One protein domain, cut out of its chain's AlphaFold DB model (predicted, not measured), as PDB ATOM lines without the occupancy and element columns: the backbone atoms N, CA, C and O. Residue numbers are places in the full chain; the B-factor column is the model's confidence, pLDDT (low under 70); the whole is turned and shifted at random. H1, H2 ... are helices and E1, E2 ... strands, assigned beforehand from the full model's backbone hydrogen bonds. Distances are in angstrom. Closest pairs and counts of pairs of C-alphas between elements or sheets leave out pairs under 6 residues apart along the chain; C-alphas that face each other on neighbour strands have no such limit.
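AT A GLANCE: This is residues 10 to 96 of the 112 residues of an uncharacterized protein of Mycobacterium sp. ST-F2 (UniProt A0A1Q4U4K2). With little regular structure, this is a small, strongly twisted sheet built round E2, with short helices H1 and H2 on opposite faces and two long loops. The 87 printed residues run E1 H1 E2 E3 E4 E5 H2, class mixed, 34 in named elements; the sheet is branched and mixed. It is compact, radius of gyration of the C-alphas 12.3 A, spanning 33 by 27 by 25 A.

IN THESE COORDINATES: Find C-alpha 10 at (156.456, 207.892, 289.520), where E1, residues 10 to 14, begins. Then come H1, residues 17 to 23, E2, residues 45 to 50, 16.6 A long, E3, residues 56 to 58, E4, residues 62 to 64, and E5, residues 85 to 87. H2, residues 88 to 94, ends at (161.299, 213.467, 272.290).

HOW THE PARTS SIT: Within hydrogen-bond range, parallel E1 and E2 have N 12 and O 47, 2.8 A. On the other side of E2, antiparallel, are its hairpin partner E3, N 50 and O 56, 2.8 A, and E4, N 46 and O 62, 2.9 A. E5 is antiparallel to E3, N 57 and O 86, 2.8 A. E1, H1, E2 form a strand-helix-strand unit, parallel strands joined through a helix, its crossover right-handed. H1 stands up from the sheet at 51 degrees; its closest C-alpha pair with E2 is Trp 17 and Leu 50, 4.7 A. H2 is over E5, height 9.0 A. Every O i to N i+4 pair of H1 and H2 is within range.

THE WHOLE: The printed part has no cut; H1 to E2 and E4 to E5 are long links. Look for pLDDT under 70 in 29 residues, among them 67 to 83.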
ATOM      1  N   HIS A  10     157.643 207.157 289.074       75.88
ATOM      2  CA  HIS A  10     156.456 207.892 289.520       75.88
ATOM      3  C   HIS A  10     156.502 209.337 289.036       75.88
ATOM      4  O   HIS A  10     157.551 209.972 289.077       75.88
ATOM      5  N   VAL A  11     155.363 209.888 288.626       77.69
ATOM      6  CA  VAL A  11     155.252 211.312 288.285       77.69
ATOM      7  C   VAL A  11     154.785 212.076 289.522       77.69
ATOM      8  O   VAL A  11     153.799 211.710 290.152       77.69
ATOM      9  N   LEU A  12     155.503 213.124 289.903       77.88
ATOM     10  CA  LEU A  12     155.160 213.973 291.038       77.88
ATOM     11  C   LEU A  12     154.945 215.397 290.553       77.88
ATOM     12  O   LEU A  12     155.852 216.007 289.995       77.88
ATOM     13  N   GLU A  13     153.762 215.941 290.807       78.75
ATOM     14  CA  GLU A  13     153.395 217.291 290.396       78.75
ATOM     15  C   GLU A  13     153.415 218.234 291.602       78.75
ATOM     16  O   GLU A  13     152.839 217.940 292.651       78.75
ATOM     17  N   ALA A  14     154.078 219.383 291.492       76.81
ATOM     18  CA  ALA A  14     153.978 220.420 292.514       76.81
ATOM     19  C   ALA A  14     152.628 221.148 292.420       76.81
ATOM     20  O   ALA A  14     152.227 221.578 291.343       76.81
ATOM     21  N   ALA A  15     151.958 221.346 293.562       69.69
ATOM     22  CA  ALA A  15     150.680 222.069 293.628       69.69
ATOM     23  C   ALA A  15     150.777 223.521 293.122       69.69
ATOM     24  O   ALA A  15     149.851 224.029 292.496       69.69
ATOM     25  N   ASP A  16     151.896 224.174 293.436       81.56
ATOM     26  CA  ASP A  16     152.331 225.463 292.905       81.56
ATOM     27  C   ASP A  16     153.752 225.262 292.361       81.56
ATOM     28  O   ASP A  16     154.609 224.653 293.012       81.56
ATOM     29  N   TRP A  17     154.030 225.755 291.156       82.31
ATOM     30  CA  TRP A  17     155.351 225.607 290.546       82.31
ATOM     31  C   TRP A  17     156.457 226.278 291.372       82.31
ATOM     32  O   TRP A  17     157.590 225.798 291.368       82.31
ATOM     33  N   LYS A  18     156.154 227.357 292.105       84.81
ATOM     34  CA  LYS A  18     157.121 228.042 292.979       84.81
ATOM     35  C   LYS A  18     157.537 227.151 294.134       84.81
ATOM     36  O   LYS A  18     158.719 227.081 294.459       84.81
ATOM     37  N   ASP A  19     156.572 226.440 294.701       82.00
ATOM     38  CA  ASP A  19     156.801 225.476 295.768       82.00
ATOM     39  C   ASP A  19     157.716 224.350 295.267       82.00
ATOM     40  O   ASP A  19     158.679 223.981 295.941       82.00
ATOM     41  N   GLY A  20     157.479 223.870 294.042       79.00
ATOM     42  CA  GLY A  20     158.345 222.902 293.372       79.00
ATOM     43  C   GLY A  20     159.762 223.418 293.100       79.00
ATOM     44  O   GLY A  20     160.707 222.653 293.219       79.00
ATOM     45  N   VAL A  21     159.955 224.706 292.799       78.94
ATOM     46  CA  VAL A  21     161.303 225.293 292.646       78.94
ATOM     47  C   VAL A  21     162.035 225.378 293.987       78.94
ATOM     48  O   VAL A  21     163.223 225.074 294.052       78.94
ATOM     49  N   ILE A  22     161.337 225.733 295.072       78.62
ATOM     50  CA  ILE A  22     161.922 225.830 296.423       78.62
ATOM     51  C   ILE A  22     162.494 224.485 296.898       78.62
ATOM     52  O   ILE A  22     163.411 224.471 297.717       78.62
ATOM     53  N   THR A  23     161.989 223.348 296.418       72.44
ATOM     54  CA  THR A  23     162.517 222.025 296.802       72.44
ATOM     55  C   THR A  23     163.787 221.621 296.074       72.44
ATOM     56  O   THR A  23     164.503 220.749 296.561       72.44
ATOM     57  N   LEU A  24     164.070 222.239 294.924       72.38
ATOM     58  CA  LEU A  24     165.294 221.990 294.161       72.38
ATOM     59  C   LEU A  24     166.517 222.596 294.845       72.38
ATOM     60  O   LEU A  24     167.645 222.220 294.532       72.38
ATOM     61  N   GLU A  25     166.298 223.501 295.798       72.50
ATOM     62  CA  GLU A  25     167.345 223.976 296.683       72.50
ATOM     63  C   GLU A  25     167.856 222.805 297.545       72.50
ATOM     64  O   GLU A  25     167.092 222.259 298.349       72.50
ATOM     65  N   PRO A  26     169.148 222.431 297.451       65.75
ATOM     66  CA  PRO A  26     169.672 221.194 298.041       65.75
ATOM     67  C   PRO A  26     169.470 221.041 299.555       65.75
ATOM     68  O   PRO A  26     169.522 219.932 300.079       65.75
ATOM     69  N   GLN A  27     169.278 222.150 300.275       70.81
ATOM     70  CA  GLN A  27     169.091 222.171 301.729       70.81
ATOM     71  C   GLN A  27     167.652 222.470 302.159       70.81
ATOM     72  O   GLN A  27     167.377 222.573 303.354       70.81
ATOM     73  N   SER A  28     166.730 222.635 301.212       69.44
ATOM     74  CA  SER A  28     165.343 222.936 301.533       69.44
ATOM     75  C   SER A  28     164.682 221.725 302.195       69.44
ATOM     76  O   SER A  28     164.711 220.634 301.620       69.44
ATOM     77  N   PRO A  29     164.054 221.876 303.375       71.75
ATOM     78  CA  PRO A  29     163.259 220.815 303.992       71.75
ATOM     79  C   PRO A  29     161.839 220.731 303.405       71.75
ATOM     80  O   PRO A  29     161.042 219.900 303.829       71.75
ATOM     81  N   TYR A  30     161.483 221.612 302.466       76.00
ATOM     82  CA  TYR A  30     160.122 221.734 301.957       76.00
ATOM     83  C   TYR A  30     159.816 220.683 300.882       76.00
ATOM     84  O   TYR A  30     160.649 220.430 300.014       76.00
ATOM     85  N   ARG A  31     158.643 220.038 300.950       72.50
ATOM     86  CA  ARG A  31     158.245 218.912 300.078       72.50
ATOM     87  C   ARG A  31     156.752 219.014 299.697       72.50
ATOM     88  O   ARG A  31     155.912 218.421 300.367       72.50
ATOM     89  N   PRO A  32     156.398 219.781 298.650       70.50
ATOM     90  CA  PRO A  32     155.034 220.103 298.234       70.50
ATOM     91  C   PRO A  32     154.508 219.183 297.119       70.50
ATOM     92  O   PRO A  32     153.540 219.522 296.436       70.50
ATOM     93  N   TRP A  33     155.165 218.044 296.891       75.50
ATOM     94  CA  TRP A  33     154.839 217.121 295.810       75.50
ATOM     95  C   TRP A  33     153.473 216.467 296.029       75.50
ATOM     96  O   TRP A  33     153.195 215.905 297.091       75.50
ATOM     97  N   ARG A  34     152.621 216.533 295.006       67.50
ATOM     98  CA  ARG A  34     151.316 215.877 294.934       67.50
ATOM     99  C   ARG A  34     151.372 214.744 293.907       67.50
ATOM    100  O   ARG A  34     152.205 214.707 293.008       67.50
ATOM    101  N   TYR A  35     150.534 213.758 294.172       62.50
ATOM    102  CA  TYR A  35     150.682 212.358 293.793       62.50
ATOM    103  C   TYR A  35     150.336 212.035 292.332       62.50
ATOM    104  O   TYR A  35     149.326 212.527 291.832       62.50
ATOM    105  N   ALA A  36     151.066 211.078 291.744       53.72
ATOM    106  CA  ALA A  36     150.551 210.172 290.716       53.72
ATOM    107  C   ALA A  36     150.608 208.707 291.199       53.72
ATOM    108  O   ALA A  36     151.371 208.346 292.090       53.72
ATOM    109  N   PHE A  37     149.724 207.896 290.618       55.06
ATOM    110  CA  PHE A  37     149.274 206.561 291.025       55.06
ATOM    111  C   PHE A  37     150.353 205.525 291.412       55.06
ATOM    112  O   PHE A  37     151.346 205.355 290.719       55.06
ATOM    113  N   GLY A  38     150.053 204.709 292.433       61.97
ATOM    114  CA  GLY A  38     150.837 203.543 292.874       61.97
ATOM    115  C   GLY A  38     151.300 203.583 294.340       61.97
ATOM    116  O   GLY A  38     151.302 204.628 294.991       61.97
ATOM    117  N   GLU A  39     151.687 202.428 294.882       68.75
ATOM    118  CA  GLU A  39     152.482 202.369 296.119       68.75
ATOM    119  C   GLU A  39     153.943 202.706 295.784       68.75
ATOM    120  O   GLU A  39     154.485 202.167 294.817       68.75
ATOM    121  N   SER A  40     154.577 203.583 296.564       72.81
ATOM    122  CA  SER A  40     156.007 203.888 296.440       72.81
ATOM    123  C   SER A  40     156.871 202.960 297.270       72.81
ATOM    124  O   SER A  40     156.455 202.440 298.310       72.81
ATOM    125  N   ARG A  41     158.114 202.785 296.820       74.19
ATOM    126  CA  ARG A  41     159.157 202.092 297.570       74.19
ATOM    127  C   ARG A  41     160.456 202.893 297.562       74.19
ATOM    128  O   ARG A  41     160.741 203.589 296.587       74.19
ATOM    129  N   PRO A  42     161.284 202.763 298.611       79.06
ATOM    130  CA  PRO A  42     162.629 203.314 298.598       79.06
ATOM    131  C   PRO A  42     163.413 202.892 297.354       79.06
ATOM    132  O   PRO A  42     163.455 201.711 297.001       79.06
ATOM    133  N   GLY A  43     164.065 203.859 296.715       73.44
ATOM    134  CA  GLY A  43     164.873 203.641 295.519       73.44
ATOM    135  C   GLY A  43     164.121 203.740 294.192       73.44
ATOM    136  O   GLY A  43     164.801 203.809 293.168       73.44
ATOM    137  N   ASP A  44     162.784 203.795 294.198       76.88
ATOM    138  CA  ASP A  44     161.987 204.129 293.011       76.88
ATOM    139  C   ASP A  44     162.402 205.487 292.431       76.88
ATOM    140  O   ASP A  44     162.831 206.394 293.155       76.88
ATOM    141  N   CYS A  45     162.269 205.628 291.115       73.94
ATOM    142  CA  CYS A  45     162.571 206.858 290.398       73.94
ATOM    143  C   CYS A  45     161.353 207.783 290.403       73.94
ATOM    144  O   CYS A  45     160.210 207.331 290.342       73.94
ATOM    145  N   VAL A  46     161.589 209.092 290.429       76.12
ATOM    146  CA  VAL A  46     160.525 210.090 290.307       76.12
ATOM    147  C   VAL A  46     160.834 211.102 289.209       76.12
ATOM    148  O   VAL A  46     161.955 211.606 289.111       76.12
ATOM    149  N   LEU A  47     159.827 211.418 288.402       79.88
ATOM    150  CA  LEU A  47     159.815 212.535 287.467       79.88
ATOM    151  C   LEU A  47     159.075 213.701 288.122       79.88
ATOM    152  O   LEU A  47     157.928 213.552 288.539       79.88
ATOM    153  N   LEU A  48     159.726 214.855 288.222       81.38
ATOM    154  CA  LEU A  48     159.163 216.030 288.881       81.38
ATOM    155  C   LEU A  48     158.569 216.985 287.840       81.38
ATOM    156  O   LEU A  48     159.265 217.431 286.923       81.38
ATOM    157  N   VAL A  49     157.295 217.322 288.013       82.56
ATOM    158  CA  VAL A  49     156.522 218.213 287.148       82.56
ATOM    159  C   VAL A  49     156.166 219.479 287.922       82.56
ATOM    160  O   VAL A  49     155.671 219.442 289.049       82.56
ATOM    161  N   LEU A  50     156.435 220.623 287.307       83.62
ATOM    162  CA  LEU A  50     156.027 221.936 287.772       83.62
ATOM    163  C   LEU A  50     154.784 222.361 286.988       83.62
ATOM    164  O   LEU A  50     154.824 222.419 285.755       83.62
ATOM    165  N   GLY A  51     153.714 222.718 287.703       79.12
ATOM    166  CA  GLY A  51     152.473 223.267 287.142       79.12
ATOM    167  C   GLY A  51     152.625 224.687 286.573       79.12
ATOM    168  O   GLY A  51     151.906 225.603 286.966       79.12
ATOM    169  N   THR A  52     153.618 224.910 285.711       82.12
ATOM    170  CA  THR A  52     153.766 226.125 284.898       82.12
ATOM    171  C   THR A  52     152.820 226.085 283.693       82.12
ATOM    172  O   THR A  52     152.229 225.050 283.399       82.12
ATOM    173  N   ASP A  53     152.699 227.193 282.962       80.88
ATOM    174  CA  ASP A  53     151.976 227.251 281.685       80.88
ATOM    175  C   ASP A  53     152.942 227.699 280.564       80.88
ATOM    176  O   ASP A  53     153.329 228.875 280.545       80.88
ATOM    177  N   PRO A  54     153.413 226.786 279.682       76.12
ATOM    178  CA  PRO A  54     153.078 225.356 279.619       76.12
ATOM    179  C   PRO A  54     153.716 224.548 280.761       76.12
ATOM    180  O   PRO A  54     154.700 224.989 281.360       76.12
ATOM    181  N   MET A  55     153.182 223.358 281.062       81.69
ATOM    182  CA  MET A  55     153.696 222.502 282.141       81.69
ATOM    183  C   MET A  55     155.135 222.075 281.886       81.69
ATOM    184  O   MET A  55     155.487 221.652 280.786       81.69
ATOM    185  N   SER A  56     155.958 222.183 282.923       84.19
ATOM    186  CA  SER A  56     157.399 221.988 282.838       84.19
ATOM    187  C   SER A  56     157.834 220.755 283.606       84.19
ATOM    188  O   SER A  56     157.365 220.496 284.707       84.19
ATOM    189  N   VAL A  57     158.798 220.033 283.057       81.56
ATOM    190  CA  VAL A  57     159.373 218.829 283.640       81.56
ATOM    191  C   VAL A  57     160.845 219.057 283.914       81.56
ATOM    192  O   VAL A  57     161.579 219.632 283.102       81.56
ATOM    193  N   LEU A  58     161.291 218.577 285.067       78.94
ATOM    194  CA  LEU A  58     162.706 218.509 285.382       78.94
ATOM    195  C   LEU A  58     163.316 217.286 284.700       78.94
ATOM    196  O   LEU A  58     162.914 216.153 284.934       78.94
ATOM    197  N   THR A  59     164.340 217.523 283.886       69.19
ATOM    198  CA  THR A  59     165.088 216.474 283.159       69.19
ATOM    199  C   THR A  59     165.986 215.608 284.052       69.19
ATOM    200  O   THR A  59     166.711 214.750 283.552       69.19
ATOM    201  N   VAL A  60     165.971 215.832 285.368       69.31
ATOM    202  CA  VAL A  60     166.701 215.022 286.347       69.31
ATOM    203  C   VAL A  60     165.696 214.173 287.109       69.31
ATOM    204  O   VAL A  60     164.758 214.701 287.704       69.31
ATOM    205  N   LEU A  61     165.930 212.863 287.112       69.00
ATOM    206  CA  LEU A  61     165.158 211.919 287.908       69.00
ATOM    207  C   LEU A  61     165.556 212.036 289.380       69.00
ATOM    208  O   LEU A  61     166.739 211.959 289.727       69.00
ATOM    209  N   GLY A  62     164.563 212.210 290.246       71.56
ATOM    210  CA  GLY A  62     164.738 212.046 291.683       71.56
ATOM    211  C   GLY A  62     164.635 210.577 292.086       71.56
ATOM    212  O   GLY A  62     164.234 209.723 291.291       71.56
ATOM    213  N   ARG A  63     164.953 210.281 293.346       73.56
ATOM    214  CA  ARG A  63     164.695 208.975 293.963       73.56
ATOM    215  C   ARG A  63     163.845 209.129 295.212       73.56
ATOM    216  O   ARG A  63     163.984 210.113 295.936       73.56
ATOM    217  N   ILE A  64     162.997 208.140 295.472       74.62
ATOM    218  CA  ILE A  64     162.297 208.019 296.752       74.62
ATOM    219  C   ILE A  64     163.309 207.593 297.814       74.62
ATOM    220  O   ILE A  64     164.041 206.615 297.626       74.62
ATOM    221  N   ASP A  65     163.374 208.350 298.907       72.12
ATOM    222  CA  ASP A  65     164.276 208.072 300.017       72.12
ATOM    223  C   ASP A  65     163.907 206.798 300.803       72.12
ATOM    224  O   ASP A  65     162.988 206.041 300.477       72.12
ATOM    225  N   HIS A  66     164.669 206.540 301.864       73.81
ATOM    226  CA  HIS A  66     164.512 205.362 302.710       73.81
ATOM    227  C   HIS A  66     163.190 205.313 303.491       73.81
ATOM    228  O   HIS A  66     162.848 204.248 304.001       73.81
ATOM    229  N   GLU A  67     162.457 206.424 303.621       69.50
ATOM    230  CA  GLU A  67     161.144 206.432 304.275       69.50
ATOM    231  C   GLU A  67     160.063 205.858 303.354       69.50
ATOM    232  O   GLU A  67     158.984 205.493 303.819       69.50
ATOM    233  N   GLY A  68     160.354 205.732 302.053       57.06
ATOM    234  CA  GLY A  68     159.483 205.083 301.079       57.06
ATOM    235  C   GLY A  68     158.227 205.878 300.744       57.06
ATOM    236  O   GLY A  68     157.487 205.469 299.862       57.06
ATOM    237  N   GLY A  69     157.988 207.004 301.415       63.22
ATOM    238  CA  GLY A  69     156.917 207.933 301.099       63.22
ATOM    239  C   GLY A  69     157.350 208.945 300.042       63.22
ATOM    240  O   GLY A  69     158.479 209.425 300.037       63.22
ATOM    241  N   PHE A  70     156.421 209.355 299.181       64.75
ATOM    242  CA  PHE A  70     156.667 210.352 298.126       64.75
ATOM    243  C   PHE A  70     157.128 211.725 298.640       64.75
ATOM    244  O   PHE A  70     157.789 212.469 297.918       64.75
ATOM    245  N   GLY A  71     156.811 212.063 299.897       58.22
ATOM    246  CA  GLY A  71     157.343 213.257 300.565       58.22
ATOM    247  C   GLY A  71     158.871 213.234 300.704       58.22
ATOM    248  O   GLY A  71     159.486 214.289 300.801       58.22
ATOM    249  N   GLY A  72     159.471 212.048 300.631       59.44
ATOM    250  CA  GLY A  72     160.905 211.796 300.638       59.44
ATOM    251  C   GLY A  72     161.558 211.786 299.255       59.44
ATOM    252  O   GLY A  72     162.658 211.268 299.098       59.44
ATOM    253  N   ALA A  73     160.902 212.303 298.211       66.94
ATOM    254  CA  ALA A  73     161.538 212.455 296.907       66.94
ATOM    255  C   ALA A  73     162.735 213.419 296.997       66.94
ATOM    256  O   ALA A  73     162.578 214.597 297.336       66.94
ATOM    257  N   LEU A  74     163.927 212.916 296.676       67.75
ATOM    258  CA  LEU A  74     165.173 213.674 296.678       67.75
ATOM    259  C   LEU A  74     165.770 213.701 295.273       67.75
ATOM    260  O   LEU A  74     165.926 212.667 294.623       67.75
ATOM    261  N   VAL A  75     166.149 214.893 294.819       66.50
ATOM    262  CA  VAL A  75     167.054 215.056 293.680       66.50
ATOM    263  C   VAL A  75     168.470 214.985 294.241       66.50
ATOM    264  O   VAL A  75     168.798 215.725 295.167       66.50
ATOM    265  N   ASP A  76     169.294 214.066 293.738       60.72
ATOM    266  CA  ASP A  76     170.664 213.900 294.229       60.72
ATOM    267  C   ASP A  76     171.461 215.205 294.046       60.72
ATOM    268  O   ASP A  76     171.780 215.613 292.926       60.72
ATOM    269  N   GLY A  77     171.803 215.850 295.166       51.50
ATOM    270  CA  GLY A  77     172.594 217.083 295.210       51.50
ATOM    271  C   GLY A  77     174.044 216.910 294.737       51.50
ATOM    272  O   GLY A  77     174.775 217.892 294.623       51.50
ATOM    273  N   THR A  78     174.469 215.676 294.449       51.72
ATOM    274  CA  THR A  78     175.791 215.348 293.893       51.72
ATOM    275  C   THR A  78     175.846 215.518 292.370       51.72
ATOM    276  O   THR A  78     176.929 215.569 291.775       51.72
ATOM    277  N   SER A  79     174.691 215.621 291.710       47.59
ATOM    278  CA  SER A  79     174.617 215.704 290.259       47.59
ATOM    279  C   SER A  79     175.097 217.074 289.769       47.59
ATOM    280  O   SER A  79     174.398 218.077 289.843       47.59
ATOM    281  N   ARG A  80     176.304 217.111 289.188       46.41
ATOM    282  CA  ARG A  80     176.845 218.240 288.399       46.41
ATOM    283  C   ARG A  80     175.980 218.618 287.182       46.41
ATOM    284  O   ARG A  80     176.367 219.491 286.407       46.41
ATOM    285  N   TYR A  81     174.852 217.946 286.977       47.88
ATOM    286  CA  TYR A  81     173.913 218.236 285.914       47.88
ATOM    287  C   TYR A  81     172.939 219.300 286.404       47.88
ATOM    288  O   TYR A  81     172.112 219.055 287.277       47.88
ATOM    289  N   LEU A  82     173.050 220.495 285.821       54.38
ATOM    290  CA  LEU A  82     172.009 221.513 285.904       54.38
ATOM    291  C   LEU A  82     170.684 220.840 285.546       54.38
ATOM    292  O   LEU A  82     170.539 220.367 284.417       54.38
ATOM    293  N   ALA A  83     169.747 220.778 286.491       64.12
ATOM    294  CA  ALA A  83     168.399 220.341 286.184       64.12
ATOM    295  C   ALA A  83     167.869 221.238 285.061       64.12
ATOM    296  O   ALA A  83     167.711 222.446 285.237       64.12
ATOM    297  N   ARG A  84     167.699 220.671 283.861       72.12
ATOM    298  CA  ARG A  84     167.161 221.416 282.721       72.12
ATOM    299  C   ARG A  84     165.653 221.296 282.771       72.12
ATOM    300  O   ARG A  84     165.128 220.230 283.096       72.12
ATOM    301  N   LEU A  85     164.995 222.392 282.446       77.06
ATOM    302  CA  LEU A  85     163.557 222.448 282.312       77.06
ATOM    303  C   LEU A  85     163.198 222.169 280.853       77.06
ATOM    304  O   LEU A  85     163.785 222.775 279.955       77.06
ATOM    305  N   VAL A  86     162.260 221.261 280.623       81.75
ATOM    306  CA  VAL A  86     161.660 221.009 279.307       81.75
ATOM    307  C   VAL A  86     160.150 221.050 279.471       81.75
ATOM    308  O   VAL A  86     159.649 220.611 280.503       81.75
ATOM    309  N   ASP A  87     159.410 221.596 278.513       83.69
ATOM    310  CA  ASP A  87     157.958 221.467 278.578       83.69
ATOM    311  C   ASP A  87     157.558 219.999 278.367       83.69
ATOM    312  O   ASP A  87     158.206 219.247 277.632       83.69
ATOM    313  N   LEU A  88     156.503 219.574 279.056       75.06
ATOM    314  CA  LEU A  88     156.074 218.177 279.080       75.06
ATOM    315  C   LEU A  88     155.719 217.649 277.686       75.06
ATOM    316  O   LEU A  88     156.017 216.498 277.374       75.06
ATOM    317  N   THR A  89     155.122 218.488 276.840       77.25
ATOM    318  CA  THR A  89     154.765 218.125 275.466       77.25
ATOM    319  C   THR A  89     156.016 217.831 274.645       77.25
ATOM    320  O   THR A  89     156.086 216.793 273.991       77.25
ATOM    321  N   THR A  90     157.036 218.685 274.722       81.38
ATOM    322  CA  THR A  90     158.331 218.440 274.075       81.38
ATOM    323  C   THR A  90     158.995 217.178 274.613       81.38
ATOM    324  O   THR A  90     159.534 216.407 273.820       81.38
ATOM    325  N   LEU A  91     158.938 216.918 275.924       78.38
ATOM    326  CA  LEU A  91     159.475 215.678 276.491       78.38
ATOM    327  C   LEU A  91     158.759 214.444 275.928       78.38
ATOM    328  O   LEU A  91     159.424 213.512 275.486       78.38
ATOM    329  N   ALA A  92     157.424 214.458 275.895       75.38
ATOM    330  CA  ALA A  92     156.628 213.373 275.329       75.38
ATOM    331  C   ALA A  92     156.969 213.138 273.847       75.38
ATOM    332  O   ALA A  92     157.185 212.002 273.444       75.38
ATOM    333  N   MET A  93     157.123 214.209 273.059       78.12
ATOM    334  CA  MET A  93     157.552 214.122 271.657       78.12
ATOM    335  C   MET A  93     158.967 213.557 271.496       78.12
ATOM    336  O   MET A  93     159.209 212.767 270.588       78.12
ATOM    337  N   MET A  94     159.917 213.961 272.345       76.94
ATOM    338  CA  MET A  94     161.299 213.467 272.290       76.94
ATOM    339  C   MET A  94     161.403 211.977 272.617       76.94
ATOM    340  O   MET A  94     162.302 211.310 272.109       76.94
ATOM    341  N   LEU A  95     160.515 211.486 273.481       72.75
ATOM    342  CA  LEU A  95     160.461 210.095 273.924       72.75
ATOM    343  C   LEU A  95     159.463 209.243 273.119       72.75
ATOM    344  O   LEU A  95     159.319 208.065 273.416       72.75
ATOM    345  N   ASP A  96     158.790 209.824 272.121       74.06
ATOM    346  CA  ASP A  96     157.732 209.179 271.325       74.06
ATOM    347  C   ASP A  96     156.594 208.575 272.183       74.06
ATOM    348  O   ASP A  96     156.034 207.521 271.885       74.06
TER     349      ASP A  96